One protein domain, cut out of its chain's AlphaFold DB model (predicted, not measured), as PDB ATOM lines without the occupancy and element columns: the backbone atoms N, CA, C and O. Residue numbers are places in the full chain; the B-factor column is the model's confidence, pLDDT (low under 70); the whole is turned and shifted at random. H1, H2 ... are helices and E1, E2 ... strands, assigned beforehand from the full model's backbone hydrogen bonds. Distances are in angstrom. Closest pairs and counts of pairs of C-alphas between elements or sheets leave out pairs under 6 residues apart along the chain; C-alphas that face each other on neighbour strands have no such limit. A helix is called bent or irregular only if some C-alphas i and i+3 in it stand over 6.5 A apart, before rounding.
ATOM      1  N   VAL A 377      -0.318  16.545  15.842       86.81
ATOM      2  CA  VAL A 377      -1.667  17.032  16.159       86.81
ATOM      3  C   VAL A 377      -2.093  16.498  17.519       86.81
ATOM      4  O   VAL A 377      -2.020  15.297  17.753       86.81
ATOM      5  N   THR A 378      -2.575  17.390  18.380       88.75
ATOM      6  CA  THR A 378      -3.097  17.058  19.709       88.75
ATOM      7  C   THR A 378      -4.620  17.073  19.691       88.75
ATOM      8  O   THR A 378      -5.231  18.058  19.275       88.75
ATOM      9  N   PHE A 379      -5.228  16.004  20.190       88.06
ATOM     10  CA  PHE A 379      -6.664  15.885  20.412       88.06
ATOM     11  C   PHE A 379      -6.943  15.993  21.906       88.06
ATOM     12  O   PHE A 379      -6.509  15.140  22.673       88.06
ATOM     13  N   LEU A 380      -7.662  17.035  22.321       85.75
ATOM     14  CA  LEU A 380      -8.168  17.139  23.689       85.75
ATOM     15  C   LEU A 380      -9.396  16.241  23.812       85.75
ATOM     16  O   LEU A 380     -10.341  16.385  23.034       85.75
ATOM     17  N   LEU A 381      -9.371  15.311  24.761       78.00
ATOM     18  CA  LEU A 381     -10.485  14.403  25.002       78.00
ATOM     19  C   LEU A 381     -11.263  14.862  26.235       78.00
ATOM     20  O   LEU A 381     -10.702  15.397  27.188       78.00
ATOM     21  N   GLY A 382     -12.580  14.668  26.203       62.56
ATOM     22  CA  GLY A 382     -13.495  15.055  27.278       62.56
ATOM     23  C   GLY A 382     -13.448  14.133  28.500       62.56
ATOM     24  O   GLY A 382     -14.509  13.742  28.967       62.56
ATOM     25  N   GLN A 383     -12.254  13.785  28.990       64.06
ATOM     26  CA  GLN A 383     -12.020  13.018  30.224       64.06
ATOM     27  C   GLN A 383     -12.719  11.643  30.318       64.06
ATOM     28  O   GLN A 383     -13.440  11.400  31.286       64.06
ATOM     29  N   PRO A 384     -12.542  10.705  29.368       69.75
ATOM     30  CA  PRO A 384     -12.939   9.330  29.639       69.75
ATOM     31  C   PRO A 384     -11.993   8.713  30.683       69.75
ATOM     32  O   PRO A 384     -10.767   8.785  30.540       69.75
ATOM     33  N   ASP A 385     -12.568   8.098  31.719       81.25
ATOM     34  CA  ASP A 385     -11.836   7.229  32.641       81.25
ATOM     35  C   ASP A 385     -11.391   5.983  31.846       81.25
ATOM     36  O   ASP A 385     -12.216   5.225  31.328       81.25
ATOM     37  N   VAL A 386     -10.079   5.787  31.694       86.00
ATOM     38  CA  VAL A 386      -9.488   4.647  30.983       86.00
ATOM     39  C   VAL A 386      -8.894   3.649  31.969       86.00
ATOM     40  O   VAL A 386      -8.250   4.022  32.949       86.00
ATOM     41  N   ARG A 387      -9.083   2.355  31.691       88.12
ATOM     42  CA  ARG A 387      -8.506   1.267  32.488       88.12
ATOM     43  C   ARG A 387      -7.067   1.015  32.055       88.12
ATOM     44  O   ARG A 387      -6.820   0.688  30.893       88.12
ATOM     45  N   THR A 388      -6.132   1.150  32.990       87.81
ATOM     46  CA  THR A 388      -4.688   1.037  32.737       87.81
ATOM     47  C   THR A 388      -4.034   0.064  33.728       87.81
ATOM     48  O   THR A 388      -4.627  -0.222  34.773       87.81
ATOM     49  N   PRO A 389      -2.800  -0.424  33.486       85.25
ATOM     50  CA  PRO A 389      -2.070  -1.207  34.493       85.25
ATOM     51  C   PRO A 389      -1.730  -0.403  35.763       85.25
ATOM     52  O   PRO A 389      -1.328  -0.976  36.771       85.25
ATOM     53  N   PHE A 390      -1.923   0.918  35.735       86.38
ATOM     54  CA  PHE A 390      -1.708   1.837  36.854       86.38
ATOM     55  C   PHE A 390      -3.024   2.223  37.560       86.38
ATOM     56  O   PHE A 390      -3.049   3.150  38.373       86.38
ATOM     57  N   GLY A 391      -4.114   1.500  37.268       86.81
ATOM     58  CA  GLY A 391      -5.465   1.767  37.758       86.81
ATOM     59  C   GLY A 391      -6.316   2.544  36.753       86.81
ATOM     60  O   GLY A 391      -5.922   2.745  35.601       86.81
ATOM     61  N   ASP A 392      -7.499   2.967  37.189       87.44
ATOM     62  CA  ASP A 392      -8.377   3.815  36.384       87.44
ATOM     63  C   ASP A 392      -7.822   5.247  36.402       87.44
ATOM     64  O   ASP A 392      -7.652   5.832  37.474       87.44
ATOM     65  N   LEU A 393      -7.491   5.777  35.222       86.81
ATOM     66  CA  LEU A 393      -6.871   7.092  35.044       86.81
ATOM     67  C   LEU A 393      -7.694   7.954  34.088       86.81
ATOM     68  O   LEU A 393      -8.343   7.440  33.180       86.81
ATOM     69  N   THR A 394      -7.612   9.274  34.238       87.50
ATOM     70  CA  THR A 394      -8.313  10.205  33.344       87.50
ATOM     71  C   THR A 394      -7.476  10.451  32.095       87.50
ATOM     72  O   THR A 394      -6.356  10.953  32.197       87.50
ATOM     73  N   LEU A 395      -8.001  10.151  30.905       87.88
ATOM     74  CA  LEU A 395      -7.331  10.492  29.647       87.88
ATOM     75  C   LEU A 395      -7.572  11.967  29.293       87.88
ATOM     76  O   LEU A 395      -8.693  12.363  28.975       87.88
ATOM     77  N   GLU A 396      -6.519  12.783  29.322       86.50
ATOM     78  CA  GLU A 396      -6.618  14.223  29.057       86.50
ATOM     79  C   GLU A 396      -6.548  14.534  27.558       86.50
ATOM     80  O   GLU A 396      -7.322  15.335  27.026       86.50
ATOM     81  N   LYS A 397      -5.590  13.917  26.860       86.44
ATOM     82  CA  LYS A 397      -5.343  14.188  25.441       86.44
ATOM     83  C   LYS A 397      -4.555  13.079  24.759       86.44
ATOM     84  O   LYS A 397      -3.873  12.285  25.404       86.44
ATOM     85  N   VAL A 398      -4.627  13.068  23.432       88.25
ATOM     86  CA  VAL A 398      -3.878  12.152  22.567       88.25
ATOM     87  C   VAL A 398      -3.078  12.956  21.557       88.25
ATOM     88  O   VAL A 398      -3.645  13.765  20.821       88.25
ATOM     89  N   ASP A 399      -1.771  12.715  21.494       86.12
ATOM     90  CA  ASP A 399      -0.908  13.297  20.470       86.12
ATOM     91  C   ASP A 399      -0.662  12.290  19.346       86.12
ATOM     92  O   ASP A 399      -0.227  11.162  19.581       86.12
ATOM     93  N   VAL A 400      -0.915  12.726  18.113       87.75
ATOM     94  CA  VAL A 400      -0.618  11.989  16.883       87.75
ATOM     95  C   VAL A 400       0.597  12.622  16.228       87.75
ATOM     96  O   VAL A 400       0.541  13.783  15.816       87.75
ATOM     97  N   ILE A 401       1.691  11.870  16.111       84.62
ATOM     98  CA  ILE A 401       2.969  12.375  15.591       84.62
ATOM     99  C   ILE A 401       3.362  11.589  14.350       84.62
ATOM    100  O   ILE A 401       3.491  10.372  14.398       84.62
ATOM    101  N   ARG A 402       3.643  12.289  13.255       85.25
ATOM    102  CA  ARG A 402       4.202  11.737  12.023       85.25
ATOM    103  C   ARG A 402       5.672  12.130  11.905       85.25
ATOM    104  O   ARG A 402       5.981  13.306  11.705       85.25
ATOM    105  N   LYS A 403       6.582  11.154  11.953       82.69
ATOM    106  CA  LYS A 403       8.016  11.358  11.687       82.69
ATOM    107  C   LYS A 403       8.379  10.777  10.322       82.69
ATOM    108  O   LYS A 403       8.173   9.597  10.055       82.69
ATOM    109  N   ALA A 404       8.908  11.623   9.440       78.81
ATOM    110  CA  ALA A 404       9.393  11.210   8.128       78.81
ATOM    111  C   ALA A 404      10.915  11.012   8.165       78.81
ATOM    112  O   ALA A 404      11.672  11.935   8.459       78.81
ATOM    113  N   HIS A 405      11.351   9.806   7.835       78.44
ATOM    114  CA  HIS A 405      12.735   9.407   7.619       78.44
ATOM    115  C   HIS A 405      13.004   9.253   6.113       78.44
ATOM    116  O   HIS A 405      12.082   9.266   5.301       78.44
ATOM    117  N   ARG A 406      14.275   9.080   5.717       70.56
ATOM    118  CA  ARG A 406      14.671   9.004   4.293       70.56
ATOM    119  C   ARG A 406      13.905   7.940   3.491       70.56
ATOM    120  O   ARG A 406      13.573   8.198   2.341       70.56
ATOM    121  N   ASN A 407      13.618   6.789   4.105       77.88
ATOM    122  CA  ASN A 407      12.969   5.644   3.452       77.88
ATOM    123  C   ASN A 407      11.747   5.132   4.236       77.88
ATOM    124  O   ASN A 407      11.290   4.017   3.995       77.88
ATOM    125  N   ARG A 408      11.269   5.883   5.234       79.75
ATOM    126  CA  ARG A 408      10.223   5.407   6.145       79.75
ATOM    127  C   ARG A 408       9.411   6.558   6.711       79.75
ATOM    128  O   ARG A 408       9.973   7.603   7.014       79.75
ATOM    129  N   VAL A 409       8.120   6.359   6.911       83.06
ATOM    130  CA  VAL A 409       7.257   7.258   7.680       83.06
ATOM    131  C   VAL A 409       6.718   6.481   8.868       83.06
ATOM    132  O   VAL A 409       6.061   5.462   8.685       83.06
ATOM    133  N   ASP A 410       6.994   6.968  10.070       84.12
ATOM    134  CA  ASP A 410       6.466   6.401  11.305       84.12
ATOM    135  C   ASP A 410       5.357   7.305  11.856       84.12
ATOM    136  O   ASP A 410       5.483   8.536  11.848       84.12
ATOM    137  N   ILE A 411       4.276   6.693  12.342       85.31
ATOM    138  CA  ILE A 411       3.189   7.378  13.046       85.31
ATOM    139  C   ILE A 411       3.126   6.859  14.482       85.31
ATOM    140  O   ILE A 411       3.126   5.647  14.717       85.31
ATOM    141  N   TYR A 412       3.065   7.787  15.430       83.81
ATOM    142  CA  TYR A 412       3.049   7.524  16.863       83.81
ATOM    143  C   TYR A 412       1.767   8.051  17.502       83.81
ATOM    144  O   TYR A 412       1.291   9.124  17.121       83.81
ATOM    145  N   LEU A 413       1.258   7.315  18.492       84.19
ATOM    146  CA  LEU A 413       0.172   7.739  19.373       84.19
ATOM    147  C   LEU A 413       0.658   7.789  20.817       84.19
ATOM    148  O   LEU A 413       1.133   6.790  21.357       84.19
ATOM    149  N   LEU A 414       0.521   8.956  21.436       84.94
ATOM    150  CA  LEU A 414       0.886   9.190  22.829       84.94
ATOM    151  C   LEU A 414      -0.380   9.551  23.607       84.94
ATOM    152  O   LEU A 414      -1.004  10.577  23.331       84.94
ATOM    153  N   PHE A 415      -0.754   8.717  24.574       86.44
ATOM    154  CA  PHE A 415      -1.938   8.918  25.410       86.44
ATOM    155  C   PHE A 415      -1.521   9.584  26.714       86.44
ATOM    156  O   PHE A 415      -0.862   8.952  27.537       86.44
ATOM    157  N   GLN A 416      -1.872  10.854  26.901       86.31
ATOM    158  CA  GLN A 416      -1.537  11.587  28.119       86.31
ATOM    159  C   GLN A 416      -2.658  11.438  29.141       86.31
ATOM    160  O   GLN A 416      -3.781  11.896  28.915       86.31
ATOM    161  N   VAL A 417      -2.339  10.794  30.256       86.19
ATOM    162  CA  VAL A 417      -3.267  10.508  31.348       86.19
ATOM    163  C   VAL A 417      -2.870  11.267  32.610       86.19
ATOM    164  O   VAL A 417      -1.681  11.412  32.902       86.19
ATOM    165  N   ASP A 418      -3.860  11.722  33.373       85.19
ATOM    166  CA  ASP A 418      -3.656  12.226  34.729       85.19
ATOM    167  C   ASP A 418      -3.513  11.037  35.683       85.19
ATOM    168  O   ASP A 418      -4.447  10.259  35.887       85.19
ATOM    169  N   ALA A 419      -2.316  10.886  36.245       76.06
ATOM    170  CA  ALA A 419      -1.982   9.868  37.230       76.06
ATOM    171  C   ALA A 419      -2.343  10.296  38.665       76.06
ATOM    172  O   ALA A 419      -2.090   9.536  39.597       76.06
ATOM    173  N   GLY A 420      -2.929  11.483  38.859       72.44
ATOM    174  CA  GLY A 420      -3.255  12.049  40.164       72.44
ATOM    175  C   GLY A 420      -2.138  12.934  40.725       72.44
ATOM    176  O   GLY A 420      -0.998  12.932  40.263       72.44
ATOM    177  N   HIS A 421      -2.473  13.754  41.729       69.31
ATOM    178  CA  HIS A 421      -1.557  14.735  42.342       69.31
ATOM    179  C   HIS A 421      -0.870  15.677  41.329       69.31
ATOM    180  O   HIS A 421       0.259  16.138  41.523       69.31
ATOM    181  N   GLY A 422      -1.573  15.974  40.231       66.69
ATOM    182  CA  GLY A 422      -1.108  16.824  39.141       66.69
ATOM    183  C   GLY A 422      -0.012  16.197  38.284       66.69
ATOM    184  O   GLY A 422       0.634  16.934  37.542       66.69
ATOM    185  N   GLN A 423       0.267  14.898  38.424       70.19
ATOM    186  CA  GLN A 423       1.250  14.178  37.621       70.19
ATOM    187  C   GLN A 423       0.599  13.641  36.345       70.19
ATOM    188  O   GLN A 423      -0.384  12.918  36.402       70.19
ATOM    189  N   THR A 424       1.191  13.944  35.193       75.88
ATOM    190  CA  THR A 424       0.771  13.391  33.901       75.88
ATOM    191  C   THR A 424       1.706  12.263  33.485       75.88
ATOM    192  O   THR A 424       2.926  12.396  33.619       75.88
ATOM    193  N   LYS A 425       1.154  11.181  32.937       78.94
ATOM    194  CA  LYS A 425       1.908  10.051  32.379       78.94
ATOM    195  C   LYS A 425       1.547   9.864  30.909       78.94
ATOM    196  O   LYS A 425       0.417  10.129  30.511       78.94
ATOM    197  N   VAL A 426       2.506   9.422  30.101       80.44
ATOM    198  CA  VAL A 426       2.271   9.072  28.697       80.44
ATOM    199  C   VAL A 426       2.221   7.556  28.580       80.44
ATOM    200  O   VAL A 426       3.108   6.871  29.081       80.44
ATOM    201  N   LEU A 427       1.175   7.033  27.947       81.25
ATOM    202  CA  LEU A 427       0.955   5.602  27.768       81.25
ATOM    203  C   LEU A 427       0.872   5.246  26.274       81.25
ATOM    204  O   LEU A 427       0.362   6.051  25.491       81.25
ATOM    205  N   PRO A 428       1.371   4.071  25.851       82.12
ATOM    206  CA  PRO A 428       1.081   3.501  24.539       82.12
ATOM    207  C   PRO A 428      -0.337   2.913  24.516       82.12
ATOM    208  O   PRO A 428      -0.877   2.541  25.556       82.12
ATOM    209  N   LEU A 429      -0.920   2.747  23.323       81.06
ATOM    210  CA  LEU A 429      -2.292   2.241  23.155       81.06
ATOM    211  C   LEU A 429      -2.544   0.907  23.881       81.06
ATOM    212  O   LEU A 429      -3.583   0.727  24.507       81.06
ATOM    213  N   ARG A 430      -1.574  -0.011  23.860       79.88
ATOM    214  CA  ARG A 430      -1.681  -1.332  24.503       79.88
ATOM    215  C   ARG A 430      -1.833  -1.297  26.033       79.88
ATOM    216  O   ARG A 430      -2.247  -2.296  26.616       79.88
ATOM    217  N   HIS A 431      -1.508  -0.170  26.677       85.38
ATOM    218  CA  HIS A 431      -1.728   0.055  28.111       85.38
ATOM    219  C   HIS A 431      -3.149   0.548  28.426       85.38
ATOM    220  O   HIS A 431      -3.461   0.760  29.596       85.38
ATOM    221  N   LEU A 432      -4.008   0.727  27.420       86.81
ATOM    222  CA  LEU A 432      -5.397   1.130  27.590       86.81
ATOM    223  C   LEU A 432      -6.303  -0.062  27.250       86.81
ATOM    224  O   LEU A 432      -6.512  -0.399  26.082       86.81
ATOM    225  N   PHE A 433      -6.840  -0.722  28.275       85.69
ATOM    226  CA  PHE A 433      -7.644  -1.931  28.096       85.69
ATOM    227  C   PHE A 433      -8.947  -1.642  27.346       85.69
ATOM    228  O   PHE A 433      -9.726  -0.784  27.764       85.69
ATOM    229  N   ARG A 434      -9.196  -2.391  26.259       82.19
ATOM    230  CA  ARG A 434     -10.378  -2.251  25.383       82.19
ATOM    231  C   ARG A 434     -10.647  -0.815  24.907       82.19
ATOM    232  O   ARG A 434     -11.785  -0.459  24.603       82.19
ATOM    233  N   PHE A 435      -9.616   0.022  24.829       84.31
ATOM    234  CA  PHE A 435      -9.785   1.383  24.347       84.31
ATOM    235  C   PHE A 435      -9.913   1.401  22.824       84.31
ATOM    236  O   PHE A 435      -8.998   1.002  22.105       84.31
ATOM    237  N   ALA A 436     -11.047   1.896  22.335       81.56
ATOM    238  CA  ALA A 436     -11.266   2.137  20.918       81.56
ATOM    239  C   ALA A 436     -10.858   3.572  20.563       81.56
ATOM    240  O   ALA A 436     -11.287   4.530  21.208       81.56
ATOM    241  N   LEU A 437     -10.045   3.723  19.515       82.88
ATOM    242  CA  LEU A 437      -9.669   5.037  18.996       82.88
ATOM    243  C   LEU A 437     -10.910   5.787  18.478       82.88
ATOM    244  O   LEU A 437     -11.580   5.256  17.590       82.88
ATOM    245  N   PRO A 438     -11.185   7.017  18.957       85.88
ATOM    246  CA  PRO A 438     -12.233   7.865  18.397       85.88
ATOM    247  C   PRO A 438     -12.048   8.099  16.892       85.88
ATOM    248  O   PRO A 438     -10.917   8.290  16.430       85.88
ATOM    249  N   ASP A 439     -13.155   8.184  16.149       85.56
ATOM    250  CA  ASP A 439     -13.151   8.313  14.682       85.56
ATOM    251  C   ASP A 439     -12.295   9.488  14.193       85.56
ATOM    252  O   ASP A 439     -11.493   9.333  13.278       85.56
ATOM    253  N   ALA A 440     -12.353  10.635  14.877       87.94
ATOM    254  CA  ALA A 440     -11.549  11.810  14.534       87.94
ATOM    255  C   ALA A 440     -10.028  11.551  14.589       87.94
ATOM    256  O   ALA A 440      -9.266  12.108  13.793       87.94
ATOM    257  N   ILE A 441      -9.573  10.708  15.522       87.94
ATOM    258  CA  ILE A 441      -8.161  10.322  15.635       87.94
ATOM    259  C   ILE A 441      -7.823   9.308  14.540       87.94
ATOM    260  O   ILE A 441      -6.810   9.467  13.858       87.94
ATOM    261  N   ARG A 442      -8.690   8.309  14.323       87.19
ATOM    262  CA  ARG A 442      -8.532   7.290  13.273       87.19
ATOM    263  C   ARG A 442      -8.410   7.930  11.887       87.19
ATOM    264  O   ARG A 442      -7.420   7.697  11.193       87.19
ATOM    265  N   GLU A 443      -9.341   8.810  11.525       87.69
ATOM    266  CA  GLU A 443      -9.323   9.569  10.270       87.69
ATOM    267  C   GLU A 443      -8.031  10.376  10.108       87.69
ATOM    268  O   GLU A 443      -7.442  10.428   9.023       87.69
ATOM    269  N   LYS A 444      -7.540  10.989  11.194       87.94
ATOM    270  CA  LYS A 444      -6.303  11.770  11.152       87.94
ATOM    271  C   LYS A 444      -5.077  10.901  10.905       87.94
ATOM    272  O   LYS A 444      -4.200  11.306  10.139       87.94
ATOM    273  N   VAL A 445      -5.005   9.730  11.525       87.00
ATOM    274  CA  VAL A 445      -3.905   8.782  11.321       87.00
ATOM    275  C   VAL A 445      -3.900   8.250   9.883       87.00
ATOM    276  O   VAL A 445      -2.841   8.215   9.250       87.00
ATOM    277  N   ILE A 446      -5.077   7.947   9.322       87.06
ATOM    278  CA  ILE A 446      -5.230   7.564   7.908       87.06
ATOM    279  C   ILE A 446      -4.753   8.699   6.990       87.06
ATOM    280  O   ILE A 446      -3.940   8.484   6.094       87.06
ATOM    281  N   MET A 447      -5.164   9.941   7.265       85.56
ATOM    282  CA  MET A 447      -4.712  11.124   6.521       85.56
ATOM    283  C   MET A 447      -3.187  11.322   6.584       85.56
ATOM    284  O   MET A 447      -2.583  11.775   5.611       85.56
ATOM    285  N   MET A 448      -2.551  11.002   7.716       85.50
ATOM    286  CA  MET A 448      -1.092  11.067   7.884       85.50
ATOM    287  C   MET A 448      -0.347   9.938   7.164       85.50
ATOM    288  O   MET A 448       0.858  10.069   6.903       85.50
ATOM    289  N   GLY A 449      -1.060   8.872   6.806       80.50
ATOM    290  CA  GLY A 449      -0.611   7.903   5.829       80.50
ATOM    291  C   GLY A 449      -0.837   6.437   6.141       80.50
ATOM    292  O   GLY A 449      -0.397   5.597   5.357       80.50
ATOM    293  N   ALA A 450      -1.465   6.125   7.270       82.00
ATOM    294  CA  ALA A 450      -1.796   4.753   7.620       82.00
ATOM    295  C   ALA A 450      -2.886   4.174   6.704       82.00
ATOM    296  O   ALA A 450      -3.778   4.900   6.265       82.00
ATOM    297  N   SER A 451      -2.851   2.863   6.457       79.81
ATOM    298  CA  SER A 451      -4.021   2.133   5.950       79.81
ATOM    299  C   SER A 451      -4.933   1.726   7.112       79.81
ATOM    300  O   SER A 451      -4.453   1.565   8.236       79.81
ATOM    301  N   GLU A 452      -6.230   1.525   6.848       73.88
ATOM    302  CA  GLU A 452      -7.167   0.980   7.850       73.88
ATOM    303  C   GLU A 452      -6.686  -0.377   8.385       73.88
ATOM    304  O   GLU A 452      -6.606  -0.560   9.593       73.88
ATOM    305  N   GLU A 453      -6.218  -1.260   7.499       71.19
ATOM    306  CA  GLU A 453      -5.649  -2.564   7.869       71.19
ATOM    307  C   GLU A 453      -4.440  -2.428   8.815       71.19
ATOM    308  O   GLU A 453      -4.367  -3.111   9.831       71.19
ATOM    309  N   SER A 454      -3.523  -1.485   8.549       70.62
ATOM    310  CA  SER A 454      -2.350  -1.254   9.411       70.62
ATOM    311  C   SER A 454      -2.714  -0.687  10.782       70.62
ATOM    312  O   SER A 454      -1.961  -0.875  11.737       70.62
ATOM    313  N   LEU A 455      -3.843   0.020  10.880       70.25
ATOM    314  CA  LEU A 455      -4.351   0.511  12.152       70.25
ATOM    315  C   LEU A 455      -4.946  -0.630  12.954       70.25
ATOM    316  O   LEU A 455      -4.600  -0.747  14.114       70.25
ATOM    317  N   ASP A 456      -5.768  -1.484  12.355       65.31
ATOM    318  CA  ASP A 456      -6.434  -2.563  13.088       65.31
ATOM    319  C   ASP A 456      -5.464  -3.703  13.474       65.31
ATOM    320  O   ASP A 456      -5.595  -4.271  14.557       65.31
ATOM    321  N   GLU A 457      -4.424  -3.975  12.672       61.81
ATOM    322  CA  GLU A 457      -3.364  -4.947  13.008       61.81
ATOM    323  C   GLU A 457      -2.449  -4.498  14.162       61.81
ATOM    324  O   GLU A 457      -1.938  -5.340  14.902       61.81
ATOM    325  N   ASN A 458      -2.227  -3.184  14.322       54.75
ATOM    326  CA  ASN A 458      -1.340  -2.608  15.350       54.75
ATOM    327  C   ASN A 458      -2.092  -1.917  16.505       54.75
ATOM    328  O   ASN A 458      -1.498  -1.615  17.542       54.75
ATOM    329  N   ALA A 459      -3.400  -1.711  16.352       52.66
ATOM    330  CA  ALA A 459      -4.362  -1.370  17.393       52.66
ATOM    331  C   ALA A 459      -5.333  -2.530  17.695       52.66
ATOM    332  O   ALA A 459      -6.521  -2.256  17.901       52.66
ATOM    333  N   PRO A 460      -4.901  -3.810  17.749       49.22
ATOM    334  CA  PRO A 460      -5.787  -4.836  18.244       49.22
ATOM    335  C   PRO A 460      -6.088  -4.447  19.687       49.22
ATOM    336  O   PRO A 460      -5.175  -4.230  20.495       49.22
ATOM    337  N   SER A 461      -7.375  -4.314  20.011       49.44
ATOM    338  CA  SER A 461      -7.798  -4.331  21.403       49.44
ATOM    339  C   SER A 461      -7.081  -5.505  22.051       49.44
ATOM    340  O   SER A 461      -7.147  -6.622  21.538       49.44
ATOM    341  N   SER A 462      -6.328  -5.217  23.106       49.25
ATOM    342  CA  SER A 462      -5.583  -6.188  23.896       49.25
ATOM    343  C   SER A 462      -6.300  -7.542  23.948       49.25
ATOM    344  O   SER A 462      -7.345  -7.640  24.584       49.25
ATOM    345  N   PHE A 463      -5.723  -8.546  23.282       50.16
ATOM    346  CA  PHE A 463      -6.270  -9.891  23.067       50.16
ATOM    347  C   PHE A 463      -7.481  -9.987  22.124       50.16
ATOM    348  O   PHE A 463      -8.626 -10.085  22.550       50.16
ATOM    349  N   ASP A 464      -7.203 -10.199  20.837       44.19
ATOM    350  CA  ASP A 464      -8.151 -10.750  19.854       44.19
ATOM    351  C   ASP A 464      -8.390 -12.270  20.080       44.19
ATOM    352  O   ASP A 464      -8.499 -13.077  19.154       44.19
ATOM    353  N   ILE A 465      -8.422 -12.717  21.347       44.41
ATOM    354  CA  ILE A 465      -8.827 -14.083  21.707       44.41
ATOM    355  C   ILE A 465     -10.349 -14.091  21.733       44.41
ATOM    356  O   ILE A 465     -10.957 -14.005  22.793       44.41
ATOM    357  N   GLY A 466     -10.951 -14.172  20.545       44.00
ATOM    358  CA  GLY A 466     -12.361 -14.494  20.340       44.00
ATOM    359  C   GLY A 466     -13.303 -13.797  21.321       44.00
ATOM    360  O   GLY A 466     -13.742 -14.417  22.295       44.00
ATOM    361  N   ALA A 467     -13.625 -12.531  21.045       45.81
ATOM    362  CA  ALA A 467     -14.671 -11.791  21.742       45.81
ATOM    363  C   ALA A 467     -15.895 -12.703  21.983       45.81
ATOM    364  O   ALA A 467     -16.578 -13.109  21.042       45.81
ATOM    365  N   GLY A 468     -16.127 -13.088  23.245       53.59
ATOM    366  CA  GLY A 468     -17.243 -13.952  23.652       53.59
ATOM    367  C   GLY A 468     -16.898 -15.335  24.225       53.59
ATOM    368  O   GLY A 468     -17.814 -16.013  24.686       53.59
ATOM    369  N   ILE A 469     -15.630 -15.770  24.260       66.06
ATOM    370  CA  ILE A 469     -15.261 -17.055  24.902       66.06
ATOM    371  C   ILE A 469     -15.094 -16.906  26.428       66.06
ATOM    372  O   ILE A 469     -15.369 -17.850  27.173       66.06
ATOM    373  N   MET A 470     -14.649 -15.737  26.908       73.81
ATOM    374  CA  MET A 470     -14.221 -15.529  28.301       73.81
ATOM    375  C   MET A 470     -14.957 -14.362  28.984       73.81
ATOM    376  O   MET A 470     -15.319 -13.398  28.309       73.81
ATOM    377  N   PRO A 471     -15.186 -14.415  30.311       82.50
ATOM    378  CA  PRO A 471     -15.720 -13.283  31.070       82.50
ATOM    379  C   PRO A 471     -14.796 -12.053  31.044       82.50
ATOM    380  O   PRO A 471     -13.573 -12.194  31.035       82.50
ATOM    381  N   PHE A 472     -15.382 -10.850  31.096       84.44
ATOM    382  CA  PHE A 472     -14.673  -9.558  31.035       84.44
ATOM    383  C   PHE A 472     -13.521  -9.431  32.041       84.44
ATOM    384  O   PHE A 472     -12.434  -8.967  31.714       84.44
ATOM    385  N   ASP A 473     -13.759  -9.834  33.281       84.56
ATOM    386  CA  ASP A 473     -12.801  -9.735  34.377       84.56
ATOM    387  C   ASP A 473     -11.657 -10.752  34.256       84.56
ATOM    388  O   ASP A 473     -10.551 -10.496  34.731       84.56
ATOM    389  N   GLU A 474     -11.895 -11.892  33.602       83.38
ATOM    390  CA  GLU A 474     -10.843 -12.842  33.233       83.38
ATOM    391  C   GLU A 474      -9.945 -12.292  32.130       83.38
ATOM    392  O   GLU A 474      -8.723 -12.394  32.218       83.38
ATOM    393  N   GLU A 475     -10.550 -11.694  31.106       84.56
ATOM    394  CA  GLU A 475      -9.826 -11.041  30.018       84.56
ATOM    395  C   GLU A 475      -8.973  -9.887  30.548       84.56
ATOM    396  O   GLU A 475      -7.776  -9.831  30.271       84.56
ATOM    397  N   TYR A 476      -9.553  -9.034  31.399       86.69
ATOM    398  CA  TYR A 476      -8.838  -7.945  32.061       86.69
ATOM    399  C   TYR A 476      -7.649  -8.453  32.883       86.69
ATOM    400  O   TYR A 476      -6.542  -7.921  32.799       86.69
ATOM    401  N   ALA A 477      -7.855  -9.520  33.657       87.12
ATOM    402  CA  ALA A 477      -6.813 -10.109  34.482       87.12
ATOM    403  C   ALA A 477      -5.661 -10.706  33.655       87.12
ATOM    404  O   ALA A 477      -4.495 -10.509  34.003       87.12
ATOM    405  N   ARG A 478      -5.966 -11.400  32.550       86.00
ATOM    406  CA  ARG A 478      -4.938 -11.934  31.641       86.00
ATOM    407  C   ARG A 478      -4.208 -10.843  30.871       86.00
ATOM    408  O   ARG A 478      -3.006 -10.967  30.660       86.00
ATOM    409  N   TRP A 479      -4.904  -9.775  30.490       87.31
ATOM    410  CA  TRP A 479      -4.274  -8.606  29.886       87.31
ATOM    411  C   TRP A 479      -3.257  -7.958  30.824       87.31
ATOM    412  O   TRP A 479      -2.115  -7.750  30.417       87.31
ATOM    413  N   LEU A 480      -3.629  -7.724  32.088       87.38
ATOM    414  CA  LEU A 480      -2.693  -7.228  33.098       87.38
ATOM    415  C   LEU A 480      -1.486  -8.161  33.232       87.38
ATOM    416  O   LEU A 480      -0.355  -7.692  33.157       87.38
ATOM    417  N   GLN A 481      -1.715  -9.471  33.384       84.88
ATOM    418  CA  GLN A 481      -0.634 -10.452  33.496       84.88
ATOM    419  C   GLN A 481       0.349 -10.351  32.323       84.88
ATOM    420  O   GLN A 481       1.554 -10.298  32.544       84.88
ATOM    421  N   HIS A 482      -0.166 -10.288  31.094       84.00
ATOM    422  CA  HIS A 482       0.660 -10.181  29.899       84.00
ATOM    423  C   HIS A 482       1.526  -8.921  29.908       84.00
ATOM    424  O   HIS A 482       2.729  -9.028  29.703       84.00
ATOM    425  N   LEU A 483       0.943  -7.755  30.217       80.94
ATOM    426  CA  LEU A 483       1.699  -6.503  30.311       80.94
ATOM    427  C   LEU A 483       2.799  -6.564  31.374       80.94
ATOM    428  O   LEU A 483       3.902  -6.072  31.144       80.94
ATOM    429  N   TYR A 484       2.516  -7.177  32.528       76.12
ATOM    430  CA  TYR A 484       3.531  -7.344  33.567       76.12
ATOM    431  C   TYR A 484       4.695  -8.222  33.089       76.12
ATOM    432  O   TYR A 484       5.852  -7.846  33.260       76.12
ATOM    433  N   GLU A 485       4.392  -9.344  32.433       74.81
ATOM    434  CA  GLU A 485       5.388 -10.304  31.951       74.81
ATOM    435  C   GLU A 485       6.221  -9.795  30.760       74.81
ATOM    436  O   GLU A 485       7.392 -10.158  30.649       74.81
ATOM    437  N   THR A 486       5.646  -8.995  29.852       70.19
ATOM    438  CA  THR A 486       6.346  -8.525  28.641       70.19
ATOM    439  C   THR A 486       7.008  -7.166  28.808       70.19
ATOM    440  O   THR A 486       8.133  -6.970  28.347       70.19
ATOM    441  N   ASP A 487       6.329  -6.220  29.450       63.31
ATOM    442  CA  ASP A 487       6.701  -4.809  29.355       63.31
ATOM    443  C   ASP A 487       7.358  -4.324  30.641       63.31
ATOM    444  O   ASP A 487       8.375  -3.630  30.597       63.31
ATOM    445  N   LEU A 488       6.784  -4.708  31.780       58.97
ATOM    446  CA  LEU A 488       7.101  -4.134  33.085       58.97
ATOM    447  C   LEU A 488       8.253  -4.854  33.808       58.97
ATOM    448  O   LEU A 488       8.999  -4.187  34.520       58.97
ATOM    449  N   ASP A 489       8.442  -6.158  33.577       52.47
ATOM    450  CA  ASP A 489       9.551  -6.956  34.135       52.47
ATOM    451  C   ASP A 489      10.806  -7.010  33.227       52.47
ATOM    452  O   ASP A 489      11.815  -7.626  33.591       52.47
ATOM    453  N   THR A 490      10.791  -6.378  32.043       52.62
ATOM    454  CA  THR A 490      11.938  -6.395  31.113       52.62
ATOM    455  C   THR A 490      13.079  -5.492  31.622       52.62
ATOM    456  O   THR A 490      12.894  -4.276  31.733       52.62
ATOM    457  N   PRO A 491      14.293  -6.030  31.894       40.09
ATOM    458  CA  PRO A 491      15.416  -5.242  32.406       40.09
ATOM    459  C   PRO A 491      15.802  -4.113  31.439       40.09
ATOM    460  O   PRO A 491      16.240  -4.381  30.321       40.09
ATOM    461  N   GLY A 492      15.656  -2.858  31.875       46.44
ATOM    462  CA  GLY A 492      15.965  -1.655  31.087       46.44
ATOM    463  C   GLY A 492      14.755  -0.791  30.711       46.44
ATOM    464  O   GLY A 492      14.947   0.354  30.313       46.44
ATOM    465  N   ASN A 493      13.524  -1.283  30.894       48.59
ATOM    466  CA  ASN A 493      12.299  -0.500  30.714       48.59
ATOM    467  C   ASN A 493      11.891   0.198  32.030       48.59
ATOM    468  O   ASN A 493      10.967  -0.232  32.719       48.59
ATOM    469  N   ASN A 494      12.563   1.296  32.395       48.97
ATOM    470  CA  ASN A 494      12.162   2.121  33.548       48.97
ATOM    471  C   ASN A 494      10.966   3.032  33.198       48.97
ATOM    472  O   ASN A 494      11.073   4.257  33.186       48.97
ATOM    473  N   TYR A 495       9.785   2.443  32.974       52.47
ATOM    474  CA  TYR A 495       8.529   3.208  32.854       52.47
ATOM    475  C   TYR A 495       8.153   3.955  34.150       52.47
ATOM    476  O   TYR A 495       7.230   4.774  34.143       52.47
ATOM    477  N   ASP A 496       8.826   3.649  35.262       48.06
ATOM    478  CA  ASP A 496       8.678   4.314  36.557       48.06
ATOM    479  C   ASP A 496       9.455   5.646  36.644       48.06
ATOM    480  O   ASP A 496       9.050   6.499  37.429       48.06
ATOM    481  N   ASP A 497      10.502   5.873  35.831       46.16
ATOM    482  CA  ASP A 497      11.316   7.110  35.875       46.16
ATOM    483  C   ASP A 497      10.935   8.145  34.799       46.16
ATOM    484  O   ASP A 497      11.243   9.332  34.934       46.16
ATOM    485  N   GLU A 498      10.215   7.750  33.744       51.50
ATOM    486  CA  GLU A 498       9.726   8.668  32.706       51.50
ATOM    487  C   GLU A 498       8.413   9.360  33.122       51.50
ATOM    488  O   GLU A 498       7.363   9.244  32.484       51.50
ATOM    489  N   PHE A 499       8.457  10.147  34.196       50.22
ATOM    490  CA  PHE A 499       7.451  11.187  34.415       50.22
ATOM    491  C   PHE A 499       7.727  12.336  33.440       50.22
ATOM    492  O   PHE A 499       8.397  13.317  33.764       50.22
ATOM    493  N   VAL A 500       7.237  12.196  32.206       51.47
ATOM    494  CA  VAL A 500       7.455  13.157  31.117       51.47
ATOM    495  C   VAL A 500       6.610  14.418  31.343       51.47
ATOM    496  O   VAL A 500       5.612  14.662  30.668       51.47
ATOM    497  N   ARG A 501       6.997  15.263  32.306       42.75
ATOM    498  CA  ARG A 501       6.551  16.661  32.319       42.75
ATOM    499  C   ARG A 501       7.462  17.479  31.412       42.75
ATOM    500  O   ARG A 501       8.644  17.640  31.689       42.75
ATOM    501  N   GLY A 502       6.881  18.072  30.371       44.34
ATOM    502  CA  GLY A 502       7.486  19.212  29.675       44.34
ATOM    503  C   GLY A 502       8.517  18.897  28.590       44.34
ATOM    504  O   GLY A 502       9.130  19.837  28.091       44.34
ATOM    505  N   ILE A 503       8.684  17.637  28.174       42.94
ATOM    506  CA  ILE A 503       9.412  17.338  26.934       42.94
ATOM    507  C   ILE A 503       8.478  17.680  25.763       42.94
ATOM    508  O   ILE A 503       7.364  17.147  25.705       42.94
ATOM    509  N   PRO A 504       8.859  18.590  24.849       48.53
ATOM    510  CA  PRO A 504       8.046  18.870  23.679       48.53
ATOM    511  C   PRO A 504       7.915  17.594  22.843       48.53
ATOM    512  O   PRO A 504       8.838  16.794  22.735       48.53
ATOM    513  N   VAL A 505       6.751  17.419  22.223       47.72
ATOM    514  CA  VAL A 505       6.361  16.266  21.385       47.72
ATOM    515  C   VAL A 505       7.428  15.896  20.326       47.72
ATOM    516  O   VAL A 505       7.500  14.759  19.861       47.72
ATOM    517  N   THR A 506       8.294  16.843  19.958       47.88
ATOM    518  CA  THR A 506       9.430  16.679  19.039       47.88
ATOM    519  C   THR A 506      10.620  15.913  19.625       47.88
ATOM    520  O   THR A 506      11.292  15.199  18.877       47.88
ATOM    521  N   ASP A 507      10.838  16.018  20.935       46.00
ATOM    522  CA  ASP A 507      12.051  15.575  21.641       46.00
ATOM    523  C   ASP A 507      11.859  14.223  22.333       46.00
ATOM    524  O   ASP A 507      12.819  13.618  22.805       46.00
ATOM    525  N   VAL A 508      10.627  13.701  22.334       47.12
ATOM    526  CA  VAL A 508      10.363  12.298  22.655       47.12
ATOM    527  C   VAL A 508      11.125  11.462  21.624       47.12
ATOM    528  O   VAL A 508      10.743  11.430  20.444       47.12
ATOM    529  N   GLN A 509      12.221  10.810  22.040       47.09
ATOM    530  CA  GLN A 509      12.720   9.622  21.349       47.09
ATOM    531  C   GLN A 509      11.612   8.590  21.514       47.09
ATOM    532  O   GLN A 509      11.462   8.045  22.603       47.09
ATOM    533  N   PRO A 510      10.751   8.375  20.511       49.62
ATOM    534  CA  PRO A 510       9.623   7.508  20.730       49.62
ATOM    535  C   PRO A 510      10.220   6.112  20.776       49.62
ATOM    536  O   PRO A 510      10.786   5.645  19.777       49.62
ATOM    537  N   SER A 511      10.125   5.460  21.931       57.59
ATOM    538  CA  SER A 511      10.337   4.025  21.978       57.59
ATOM    539  C   SER A 511       9.446   3.375  20.909       57.59
ATOM    540  O   SER A 511       8.416   3.925  20.492       57.59
ATOM    541  N   LEU A 512       9.855   2.203  20.421       58.91
ATOM    542  CA  LEU A 512       9.088   1.437  19.431       58.91
ATOM    543  C   LEU A 512       7.631   1.199  19.870       58.91
ATOM    544  O   LEU A 512       6.779   0.964  19.021       58.91
ATOM    545  N   ASP A 513       7.351   1.329  21.165       65.06
ATOM    546  CA  ASP A 513       6.074   1.064  21.815       65.06
ATOM    547  C   ASP A 513       4.956   2.052  21.500       65.06
ATOM    548  O   ASP A 513       3.789   1.667  21.467       65.06
ATOM    549  N   TYR A 514       5.292   3.320  21.260       74.12
ATOM    550  CA  TYR A 514       4.306   4.344  20.898       74.12
ATOM    551  C   TYR A 514       4.005   4.347  19.398       74.12
ATOM    552  O   TYR A 514       3.127   5.079  18.935       74.12
ATOM    553  N   ARG A 515       4.773   3.582  18.615       77.81
ATOM    554  CA  ARG A 515       4.635   3.523  17.167       77.81
ATOM    555  C   ARG A 515       3.509   2.576  16.802       77.81
ATOM    556  O   ARG A 515       3.594   1.383  17.058       77.81
ATOM    557  N   ILE A 516       2.514   3.110  16.115       76.25
ATOM    558  CA  ILE A 516       1.382   2.323  15.631       76.25
ATOM    559  C   ILE A 516       1.538   1.922  14.166       76.25
ATOM    560  O   ILE A 516       1.015   0.898  13.758       76.25
ATOM    561  N   VAL A 517       2.252   2.709  13.357       81.25
ATOM    562  CA  VAL A 517       2.382   2.461  11.917       81.25
ATOM    563  C   VAL A 517       3.787   2.826  11.450       81.25
ATOM    564  O   VAL A 517       4.347   3.841  11.863       81.25
ATOM    565  N   SER A 518       4.352   1.993  10.575       81.62
ATOM    566  CA  SER A 518       5.665   2.172   9.951       81.62
ATOM    567  C   SER A 518       5.554   1.863   8.458       81.62
ATOM    568  O   SER A 518       5.445   0.704   8.073       81.62
ATOM    569  N   ILE A 519       5.601   2.893   7.615       82.19
ATOM    570  CA  ILE A 519       5.411   2.790   6.162       82.19
ATOM    571  C   ILE A 519       6.760   2.947   5.468       82.19
ATOM    572  O   ILE A 519       7.398   3.989   5.606       82.19
ATOM    573  N   GLU A 520       7.197   1.955   4.697       78.69
ATOM    574  CA  GLU A 520       8.383   2.084   3.843       78.69
ATOM    575  C   GLU A 520       8.076   2.953   2.613       78.69
ATOM    576  O   GLU A 520       7.035   2.809   1.972       78.69
ATOM    577  N   THR A 521       8.982   3.868   2.265       70.00
ATOM    578  CA  THR A 521       8.844   4.740   1.088       70.00
ATOM    579  C   THR A 521       9.962   4.468   0.086       70.00
ATOM    580  O   THR A 521      11.138   4.540   0.447       70.00
TER     581      THR A 521
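This is residues 377 to 521 of the 622 residues of an uncharacterized protein of Phytophthora parasitica CJ01A1 (UniProt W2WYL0). A long, strongly twisted hairpin of E3 and E4 makes the middle of one branched sheet, with short strands E1 and E2 beside E3 and E5 and E6 beside E4. H1 lies lengthwise over one face of this sheet, H2 only grazes it near E6, and the longest helix, H3, is set off from it, with residues 468 to 474 and 489 to 494 sticking out. The printed part has 145 residues, with three named helices and six named strands in the order E1 E2 E3 E4 E5 H1 H2 H3 E6; the neighbour strands are antiparallel, and the class is mixed, helices and strands. It is compact, with a radius of gyration of the C-alphas of 15.4 A, and spans 44 by 37 by 35 A.

E3, residues 391 to 405, and E4, residues 408 to 418, form an antiparallel hairpin, with N 403 and O 410 at 2.8 A, within hydrogen-bond range. E3 bends by 80 degrees at residue 394. On one side of E3 lie E1, residues 377 to 380, with N 379 and O 398 at 2.8 A, and E2, residues 385 to 388, with N 386 and O 393 at 2.8 A; E4 is on the other side. On one side of E4 lies E3, and on the other side lie E5, residues 424 to 427, with N 417 and O 425 at 2.8 A, and E6, residues 515 to 520, with N 409 and O 519 at 2.8 A. E2 E3 E4 E5 are a meander, each strand the antiparallel neighbour of the one before. H1, residues 439 to 448, is on the sheet at a height of 9.3 A, over E3 and only just over E4, where 3 of its C-alphas fall. It runs along the strands, at 6 degrees to E3 on the local plane; the closest C-alphas of the two are those of Arg 402 and Met 448, 6.8 A apart. H2, residues 452 to 458, only grazes the sheet; its closest C-alphas with E6 are those of Asn 458 and Ile 516, 5.6 A apart. H1 and H2 are close but not clearly touching, about perpendicular at 80 degrees, their closest C-alphas, those of Ile 446 and Glu 452, being 6.9 A apart. H3, residues 472 to 488, is not on the sheet and touches no helix. Every O i to N i+4 pair is within hydrogen-bond range in H1 and H2, and 12 of 13 in H3.

E3 measures 36.0 A from first to last C-alpha, E4 32.5 A, H3 22.5 A, H1 14.1 A and E6 13.9 A. H3 is irregular, but only just: C-alphas 485 and 488 are 6.50 A apart. E1 begins at C-alpha 377, (-1.667, 17.032, 16.159), E3 at C-alpha 391, (-5.465, 1.767, 37.758), and E6 ends at C-alpha 520, (8.383, 2.084, 3.843).

The two C-alphas farthest apart are those of Arg 406 and Pro 471, 46.2 A. The printed part has no cut. The long links are E5 to H1, H2 to H3 and H3 to E6, the last with 26 residues. The mean pLDDT of the printed part is 73.1, and 46 residues are under 70, among them 456 to 469 and 487 to 513.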